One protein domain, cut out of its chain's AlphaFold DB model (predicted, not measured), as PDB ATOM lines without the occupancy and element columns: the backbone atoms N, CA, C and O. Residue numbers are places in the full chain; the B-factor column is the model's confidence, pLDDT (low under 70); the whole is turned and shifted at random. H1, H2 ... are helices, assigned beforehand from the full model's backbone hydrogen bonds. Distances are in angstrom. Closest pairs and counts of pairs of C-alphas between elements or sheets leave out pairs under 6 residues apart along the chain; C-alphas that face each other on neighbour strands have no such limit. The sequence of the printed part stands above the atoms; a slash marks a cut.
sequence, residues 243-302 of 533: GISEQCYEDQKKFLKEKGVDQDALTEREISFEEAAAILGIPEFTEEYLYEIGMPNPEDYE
ATOM      1  N   GLY A 243     146.919 190.067  60.436       57.28
ATOM      2  CA  GLY A 243     146.030 191.078  61.030       57.28
ATOM      3  C   GLY A 243     144.815 190.488  61.755       57.28
ATOM      4  O   GLY A 243     144.146 191.176  62.523       57.28
ATOM      5  N   ILE A 244     144.526 189.211  61.522       58.94
ATOM      6  CA  ILE A 244     143.371 188.506  62.070       58.94
ATOM      7  C   ILE A 244     143.702 187.894  63.430       58.94
ATOM      8  O   ILE A 244     142.926 188.055  64.374       58.94
ATOM      9  N   SER A 245     144.889 187.295  63.562       62.56
ATOM     10  CA  SER A 245     145.408 186.823  64.848       62.56
ATOM     11  C   SER A 245     145.630 187.979  65.824       62.56
ATOM     12  O   SER A 245     145.340 187.833  67.005       62.56
ATOM     13  N   GLU A 246     146.068 189.151  65.345       70.19
ATOM     14  CA  GLU A 246     146.237 190.344  66.191       70.19
ATOM     15  C   GLU A 246     144.890 190.863  66.719       70.19
ATOM     16  O   GLU A 246     144.761 191.166  67.903       70.19
ATOM     17  N   GLN A 247     143.849 190.893  65.879       76.88
ATOM     18  CA  GLN A 247     142.511 191.291  66.317       76.88
ATOM     19  C   GLN A 247     141.910 190.288  67.316       76.88
ATOM     20  O   GLN A 247     141.322 190.708  68.313       76.88
ATOM     21  N   CYS A 248     142.073 188.981  67.078       81.56
ATOM     22  CA  CYS A 248     141.643 187.950  68.022       81.56
ATOM     23  C   CYS A 248     142.385 188.083  69.359       81.56
ATOM     24  O   CYS A 248     141.749 188.126  70.411       81.56
ATOM     25  N   TYR A 249     143.711 188.245  69.320       82.19
ATOM     26  CA  TYR A 249     144.548 188.447  70.502       82.19
ATOM     27  C   TYR A 249     144.119 189.682  71.305       82.19
ATOM     28  O   TYR A 249     143.944 189.601  72.519       82.19
ATOM     29  N   GLU A 250     143.883 190.818  70.647       86.06
ATOM     30  CA  GLU A 250     143.414 192.036  71.312       86.06
ATOM     31  C   GLU A 250     142.015 191.863  71.924       86.06
ATOM     32  O   GLU A 250     141.755 192.336  73.035       86.06
ATOM     33  N   ASP A 251     141.115 191.144  71.248       88.81
ATOM     34  CA  ASP A 251     139.785 190.844  71.779       88.81
ATOM     35  C   ASP A 251     139.844 189.861  72.963       88.81
ATOM     36  O   ASP A 251     139.131 190.064  73.951       88.81
ATOM     37  N   GLN A 252     140.725 188.854  72.931       89.31
ATOM     38  CA  GLN A 252     140.995 187.945  74.052       89.31
ATOM     39  C   GLN A 252     141.602 188.693  75.243       89.31
ATOM     40  O   GLN A 252     141.093 188.599  76.364       89.31
ATOM     41  N   LYS A 253     142.624 189.521  75.000       90.06
ATOM     42  CA  LYS A 253     143.258 190.372  76.011       90.06
ATOM     43  C   LYS A 253     142.246 191.298  76.669       90.06
ATOM     44  O   LYS A 253     142.199 191.430  77.895       90.06
ATOM     45  N   LYS A 254     141.384 191.923  75.867       93.31
ATOM     46  CA  LYS A 254     140.293 192.767  76.354       93.31
ATOM     47  C   LYS A 254     139.273 191.968  77.165       93.31
ATOM     48  O   LYS A 254     138.867 192.433  78.228       93.31
ATOM     49  N   PHE A 255     138.876 190.788  76.700       94.12
ATOM     50  CA  PHE A 255     137.939 189.908  77.394       94.12
ATOM     51  C   PHE A 255     138.453 189.492  78.780       94.12
ATOM     52  O   PHE A 255     137.736 189.638  79.775       94.12
ATOM     53  N   LEU A 256     139.709 189.039  78.864       93.19
ATOM     54  CA  LEU A 256     140.361 188.688  80.127       93.19
ATOM     55  C   LEU A 256     140.404 189.897  81.065       93.19
ATOM     56  O   LEU A 256     139.982 189.808  82.224       93.19
ATOM     57  N   LYS A 257     140.793 191.061  80.536       93.69
ATOM     58  CA  LYS A 257     140.866 192.311  81.297       93.69
ATOM     59  C   LYS A 257     139.511 192.753  81.844       93.69
ATOM     60  O   LYS A 257     139.430 193.187  82.992       93.69
ATOM     61  N   GLU A 258     138.436 192.623  81.067       95.12
ATOM     62  CA  GLU A 258     137.063 192.913  81.507       95.12
ATOM     63  C   GLU A 258     136.597 191.978  82.634       95.12
ATOM     64  O   GLU A 258     135.810 192.391  83.491       95.12
ATOM     65  N   LYS A 259     137.115 190.746  82.676       93.38
ATOM     66  CA  LYS A 259     136.873 189.785  83.758       93.38
ATOM     67  C   LYS A 259     137.871 189.884  84.918       93.38
ATOM     68  O   LYS A 259     137.722 189.160  85.898       93.38
ATOM     69  N   GLY A 260     138.820 190.817  84.859       91.62
ATOM     70  CA  GLY A 260     139.757 191.108  85.945       91.62
ATOM     71  C   GLY A 260     141.072 190.330  85.901       91.62
ATOM     72  O   GLY A 260     141.788 190.339  86.897       91.62
ATOM     73  N   VAL A 261     141.396 189.687  84.778       91.19
ATOM     74  CA  VAL A 261     142.692 189.038  84.536       91.19
ATOM     75  C   VAL A 261     143.494 189.888  83.555       91.19
ATOM     76  O   VAL A 261     143.027 190.163  82.455       91.19
ATOM     77  N   ASP A 262     144.693 190.321  83.942       89.56
ATOM     78  CA  ASP A 262     145.596 191.019  83.024       89.56
ATOM     79  C   ASP A 262     146.527 190.007  82.349       89.56
ATOM     80  O   ASP A 262     147.285 189.300  83.012       89.56
ATOM     81  N   GLN A 263     146.442 189.913  81.025       83.81
ATOM     82  CA  GLN A 263     147.252 188.984  80.243       83.81
ATOM     83  C   GLN A 263     148.743 189.343  80.273       83.81
ATOM     84  O   GLN A 263     149.583 188.444  80.231       83.81
ATOM     85  N   ASP A 264     149.083 190.628  80.403       83.25
ATOM     86  CA  ASP A 264     150.483 191.040  80.531       83.25
ATOM     87  C   ASP A 264     151.034 190.557  81.882       83.25
ATOM     88  O   ASP A 264     152.121 189.992  81.936       83.25
ATOM     89  N   ALA A 265     150.227 190.628  82.947       82.00
ATOM     90  CA  ALA A 265     150.576 190.093  84.264       82.00
ATOM     91  C   ALA A 265     150.707 188.557  84.276       82.00
ATOM     92  O   ALA A 265     151.540 188.025  85.002       82.00
ATOM     93  N   LEU A 266     149.919 187.829  83.474       77.12
ATOM     94  CA  LEU A 266     150.108 186.383  83.269       77.12
ATOM     95  C   LEU A 266     151.434 186.085  82.559       77.12
ATOM     96  O   LEU A 266     152.181 185.199  82.970       77.12
ATOM     97  N   THR A 267     151.739 186.851  81.510       75.44
ATOM     98  CA  THR A 267     152.947 186.679  80.688       75.44
ATOM     99  C   THR A 267     154.211 187.003  81.486       75.44
ATOM    100  O   THR A 267     155.186 186.256  81.451       75.44
ATOM    101  N   GLU A 268     154.169 188.075  82.280       79.06
ATOM    102  CA  GLU A 268     155.227 188.490  83.209       79.06
ATOM    103  C   GLU A 268     155.238 187.664  84.509       79.06
ATOM    104  O   GLU A 268     156.094 187.870  85.371       79.06
ATOM    105  N   ARG A 269     154.319 186.694  84.639       76.06
ATOM    106  CA  ARG A 269     154.162 185.798  85.795       76.06
ATOM    107  C   ARG A 269     153.933 186.536  87.125       76.06
ATOM    108  O   ARG A 269     154.278 186.028  88.190       76.06
ATOM    109  N   GLU A 270     153.335 187.725  87.077       82.44
ATOM    110  CA  GLU A 270     152.888 188.481  88.253       82.44
ATOM    111  C   GLU A 270     151.639 187.864  88.907       82.44
ATOM    112  O   GLU A 270     151.425 188.045  90.107       82.44
ATOM    113  N   ILE A 271     150.832 187.136  88.127       79.44
ATOM    114  CA  ILE A 271     149.710 186.311  88.597       79.44
ATOM    115  C   ILE A 271     149.841 184.891  88.044       79.44
ATOM    116  O   ILE A 271     150.304 184.701  86.919       79.44
ATOM    117  N   SER A 272     149.438 183.882  88.819       82.62
ATOM    118  CA  SER A 272     149.481 182.487  88.359       82.62
ATOM    119  C   SER A 272     148.253 182.108  87.521       82.62
ATOM    120  O   SER A 272     147.188 182.724  87.626       82.62
ATOM    121  N   PHE A 273     148.359 181.039  86.723       83.12
ATOM    122  CA  PHE A 273     147.207 180.462  86.018       83.12
ATOM    123  C   PHE A 273     146.097 180.007  86.980       83.12
ATOM    124  O   PHE A 273     144.917 180.138  86.666       83.12
ATOM    125  N   GLU A 274     146.450 179.537  88.179       87.94
ATOM    126  CA  GLU A 274     145.492 179.151  89.225       87.94
ATOM    127  C   GLU A 274     144.733 180.369  89.773       87.94
ATOM    128  O   GLU A 274     143.518 180.323  89.972       87.94
ATOM    129  N   GLU A 275     145.441 181.481  89.992       85.75
ATOM    130  CA  GLU A 275     144.842 182.747  90.417       85.75
ATOM    131  C   GLU A 275     143.927 183.312  89.330       85.75
ATOM    132  O   GLU A 275     142.802 183.725  89.623       85.75
ATOM    133  N   ALA A 276     144.360 183.273  88.069       89.69
ATOM    134  CA  ALA A 276     143.540 183.677  86.935       89.69
ATOM    135  C   ALA A 276     142.288 182.796  86.787       89.69
ATOM    136  O   ALA A 276     141.187 183.329  86.645       89.69
ATOM    137  N   ALA A 277     142.409 181.470  86.911       90.56
ATOM    138  CA  ALA A 277     141.268 180.553  86.895       90.56
ATOM    139  C   ALA A 277     140.265 180.870  88.017       90.56
ATOM    140  O   ALA A 277     139.055 180.955  87.781       90.56
ATOM    141  N   ALA A 278     140.762 181.149  89.228       92.31
ATOM    142  CA  ALA A 278     139.935 181.539  90.365       92.31
ATOM    143  C   ALA A 278     139.198 182.873  90.139       92.31
ATOM    144  O   ALA A 278     138.031 182.993  90.523       92.31
ATOM    145  N   ILE A 279     139.842 183.862  89.505       93.38
ATOM    146  CA  ILE A 279     139.217 185.145  89.130       93.38
ATOM    147  C   ILE A 279     138.103 184.922  88.099       93.38
ATOM    148  O   ILE A 279     137.015 185.489  88.228       93.38
ATOM    149  N   LEU A 280     138.358 184.078  87.098       93.81
ATOM    150  CA  LEU A 280     137.419 183.778  86.017       93.81
ATOM    151  C   LEU A 280     136.284 182.833  86.440       93.81
ATOM    152  O   LEU A 280     135.270 182.747  85.743       93.81
ATOM    153  N   GLY A 281     136.421 182.166  87.588       93.88
ATOM    154  CA  GLY A 281     135.454 181.191  88.087       93.88
ATOM    155  C   GLY A 281     135.451 179.886  87.290       93.88
ATOM    156  O   GLY A 281     134.418 179.216  87.246       93.88
ATOM    157  N   ILE A 282     136.580 179.546  86.666       93.56
ATOM    158  CA  ILE A 282     136.779 178.318  85.889       93.56
ATOM    159  C   ILE A 282     137.628 177.311  86.680       93.56
ATOM    160  O   ILE A 282     138.400 177.724  87.548       93.56
ATOM    161  N   PRO A 283     137.482 175.994  86.435       87.12
ATOM    162  CA  PRO A 283     138.249 174.974  87.154       87.12
ATOM    163  C   PRO A 283     139.757 175.076  86.916       87.12
ATOM    164  O   PRO A 283     140.535 174.861  87.841       87.12
ATOM    165  N   GLU A 284     140.146 175.415  85.688       88.44
ATOM    166  CA  GLU A 284     141.528 175.524  85.239       88.44
ATOM    167  C   GLU A 284     141.616 176.560  84.113       88.44
ATOM    168  O   GLU A 284     140.640 176.783  83.394       88.44
ATOM    169  N   PHE A 285     142.769 177.214  83.970       84.62
ATOM    170  CA  PHE A 285     143.009 178.183  82.903       84.62
ATOM    171  C   PHE A 285     143.393 177.450  81.610       84.62
ATOM    172  O   PHE A 285     144.552 177.439  81.210       84.62
ATOM    173  N   THR A 286     142.415 176.794  80.987       82.00
ATOM    174  CA  THR A 286     142.569 176.089  79.707       82.00
ATOM    175  C   THR A 286     141.682 176.719  78.642       82.00
ATOM    176  O   THR A 286     140.670 177.349  78.956       82.00
ATOM    177  N   GLU A 287     142.042 176.532  77.373       80.62
ATOM    178  CA  GLU A 287     141.274 177.030  76.225       80.62
ATOM    179  C   GLU A 287     139.813 176.566  76.263       80.62
ATOM    180  O   GLU A 287     138.913 177.390  76.127       80.62
ATOM    181  N   GLU A 288     139.570 175.285  76.566       82.88
ATOM    182  CA  GLU A 288     138.227 174.702  76.696       82.88
ATOM    183  C   GLU A 288     137.337 175.521  77.648       82.88
ATOM    184  O   GLU A 288     136.279 176.018  77.250       82.88
ATOM    185  N   TYR A 289     137.790 175.753  78.885       88.38
ATOM    186  CA  TYR A 289     137.014 176.524  79.859       88.38
ATOM    187  C   TYR A 289     136.932 178.013  79.516       88.38
ATOM    188  O   TYR A 289     135.929 178.665  79.823       88.38
ATOM    189  N   LEU A 290     137.970 178.574  78.894       88.94
ATOM    190  CA  LEU A 290     137.973 179.966  78.456       88.94
ATOM    191  C   LEU A 290     136.925 180.202  77.358       88.94
ATOM    192  O   LEU A 290     136.179 181.186  77.420       88.94
ATOM    193  N   TYR A 291     136.795 179.284  76.401       87.81
ATOM    194  CA  TYR A 291     135.760 179.352  75.371       87.81
ATOM    195  C   TYR A 291     134.354 179.152  75.955       87.81
ATOM    196  O   TYR A 291     133.437 179.888  75.583       87.81
ATOM    197  N   GLU A 292     134.170 178.273  76.951       89.81
ATOM    198  CA  GLU A 292     132.878 178.117  77.649       89.81
ATOM    199  C   GLU A 292     132.383 179.415  78.308       89.81
ATOM    200  O   GLU A 292     131.178 179.695  78.333       89.81
ATOM    201  N   ILE A 293     133.298 180.239  78.833       92.88
ATOM    202  CA  ILE A 293     132.951 181.537  79.432       92.88
ATOM    203  C   ILE A 293     132.831 182.674  78.406       92.88
ATOM    204  O   ILE A 293     132.572 183.820  78.804       92.88
ATOM    205  N   GLY A 294     132.974 182.357  77.115       89.75
ATOM    206  CA  GLY A 294     132.779 183.253  75.979       89.75
ATOM    207  C   GLY A 294     134.031 183.998  75.527       89.75
ATOM    208  O   GLY A 294     133.889 185.087  74.968       89.75
ATOM    209  N   MET A 295     135.231 183.476  75.808       90.62
ATOM    210  CA  MET A 295     136.458 184.036  75.238       90.62
ATOM    211  C   MET A 295     136.393 183.929  73.705       90.62
ATOM    212  O   MET A 295     135.944 182.894  73.210       90.62
ATOM    213  N   PRO A 296     136.809 184.965  72.953       88.19
ATOM    214  CA  PRO A 296     136.882 184.889  71.497       88.19
ATOM    215  C   PRO A 296     137.669 183.654  71.035       88.19
ATOM    216  O   PRO A 296     138.822 183.472  71.440       88.19
ATOM    217  N   ASN A 297     137.035 182.812  70.216       80.31
ATOM    218  CA  ASN A 297     137.667 181.641  69.613       80.31
ATOM    219  C   ASN A 297     138.452 182.095  68.367       80.31
ATOM    220  O   ASN A 297     137.847 182.737  67.507       80.31
ATOM    221  N   PRO A 298     139.758 181.790  68.246       73.06
ATOM    222  CA  PRO A 298     140.536 182.068  67.039       73.06
ATOM    223  C   PRO A 298     139.863 181.607  65.740       73.06
ATOM    224  O   PRO A 298     139.877 182.355  64.766       73.06
ATOM    225  N   GLU A 299     139.176 180.462  65.747       69.12
ATOM    226  CA  GLU A 299     138.492 179.913  64.565       69.12
ATOM    227  C   GLU A 299     137.388 180.840  64.019       69.12
ATOM    228  O   GLU A 299     137.156 180.894  62.812       69.12
ATOM    229  N   ASP A 300     136.724 181.622  64.881       74.00
ATOM    230  CA  ASP A 300     135.691 182.584  64.460       74.00
ATOM    231  C   ASP A 300     136.284 183.782  63.698       74.00
ATOM    232  O   ASP A 300     135.559 184.539  63.038       74.00
ATOM    233  N   TYR A 301     137.595 183.986  63.823       69.31
ATOM    234  CA  TYR A 301     138.311 185.092  63.213       69.31
ATOM    235  C   TYR A 301     138.903 184.708  61.863       69.31
ATOM    236  O   TYR A 301     139.197 185.627  61.114       69.31
ATOM    237  N   GLU A 302     139.023 183.427  61.505       62.31
ATOM    238  CA  GLU A 302     139.675 182.959  60.275       62.31
ATOM    239  C   GLU A 302     138.742 182.999  59.038       62.31
ATOM    240  O   GLU A 302     138.009 182.043  58.770       62.31
TER     241      GLU A 302
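What this domain is: This is residues 243 to 302 of the 533 residues of the protein "DUF4179 domain-containing protein" of Blautia glucerasea (UniProt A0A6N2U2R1). One long helix, H1, forms one side of a folded-back loop; the chain turns through short H2 and H3 and returns through H4 to H5, which packs on H1 near its first residues. Printed are 60 residues with five named helices, H1 to H5 in order, and no named strand: all helix. It is compact, radius of gyration of the C-alphas 11.3 A, spanning 30 by 23 by 16 A.

How they stand to each other: Start at H1, residues 243 to 258; its residues 253 to 257 only just touch H2, residues 263 to 267, with 3 pairs of C-alphas within 8 A, only at the corner, closest C-alphas Lys 253 and Gln 263 at 6.0 A. H2 is close but not clearly touching H3, residues 273 to 280, closest C-alphas Leu 266 and Phe 273 at 7.1 A. H4, residues 287 to 292, touches no helix. H5, residues 298 to 301, touches H1 at residues 244 to 248 alone, closest C-alphas Cys 248 and Pro 298 at 6.1 A. Every O i to N i+4 pair in H1 to H4 is within hydrogen-bond range; H5 is too short for one.

Where its parts are: Find C-alpha 243 at (146.030, 191.078, 61.030); H1 runs 22.4 A from there. H2 measures 6.2 A, H3 10.3 A, H4 8.6 A and H5 5.4 A, ending at C-alpha 301, (138.311, 185.092, 63.213).

The domain as a whole: The C-alphas of Gly 243 and Pro 283 are farthest apart, 31.7 A. The printed part has no cut and no long link. Look for pLDDT under 70 at residues 243 to 245, 299 and 301 to 302.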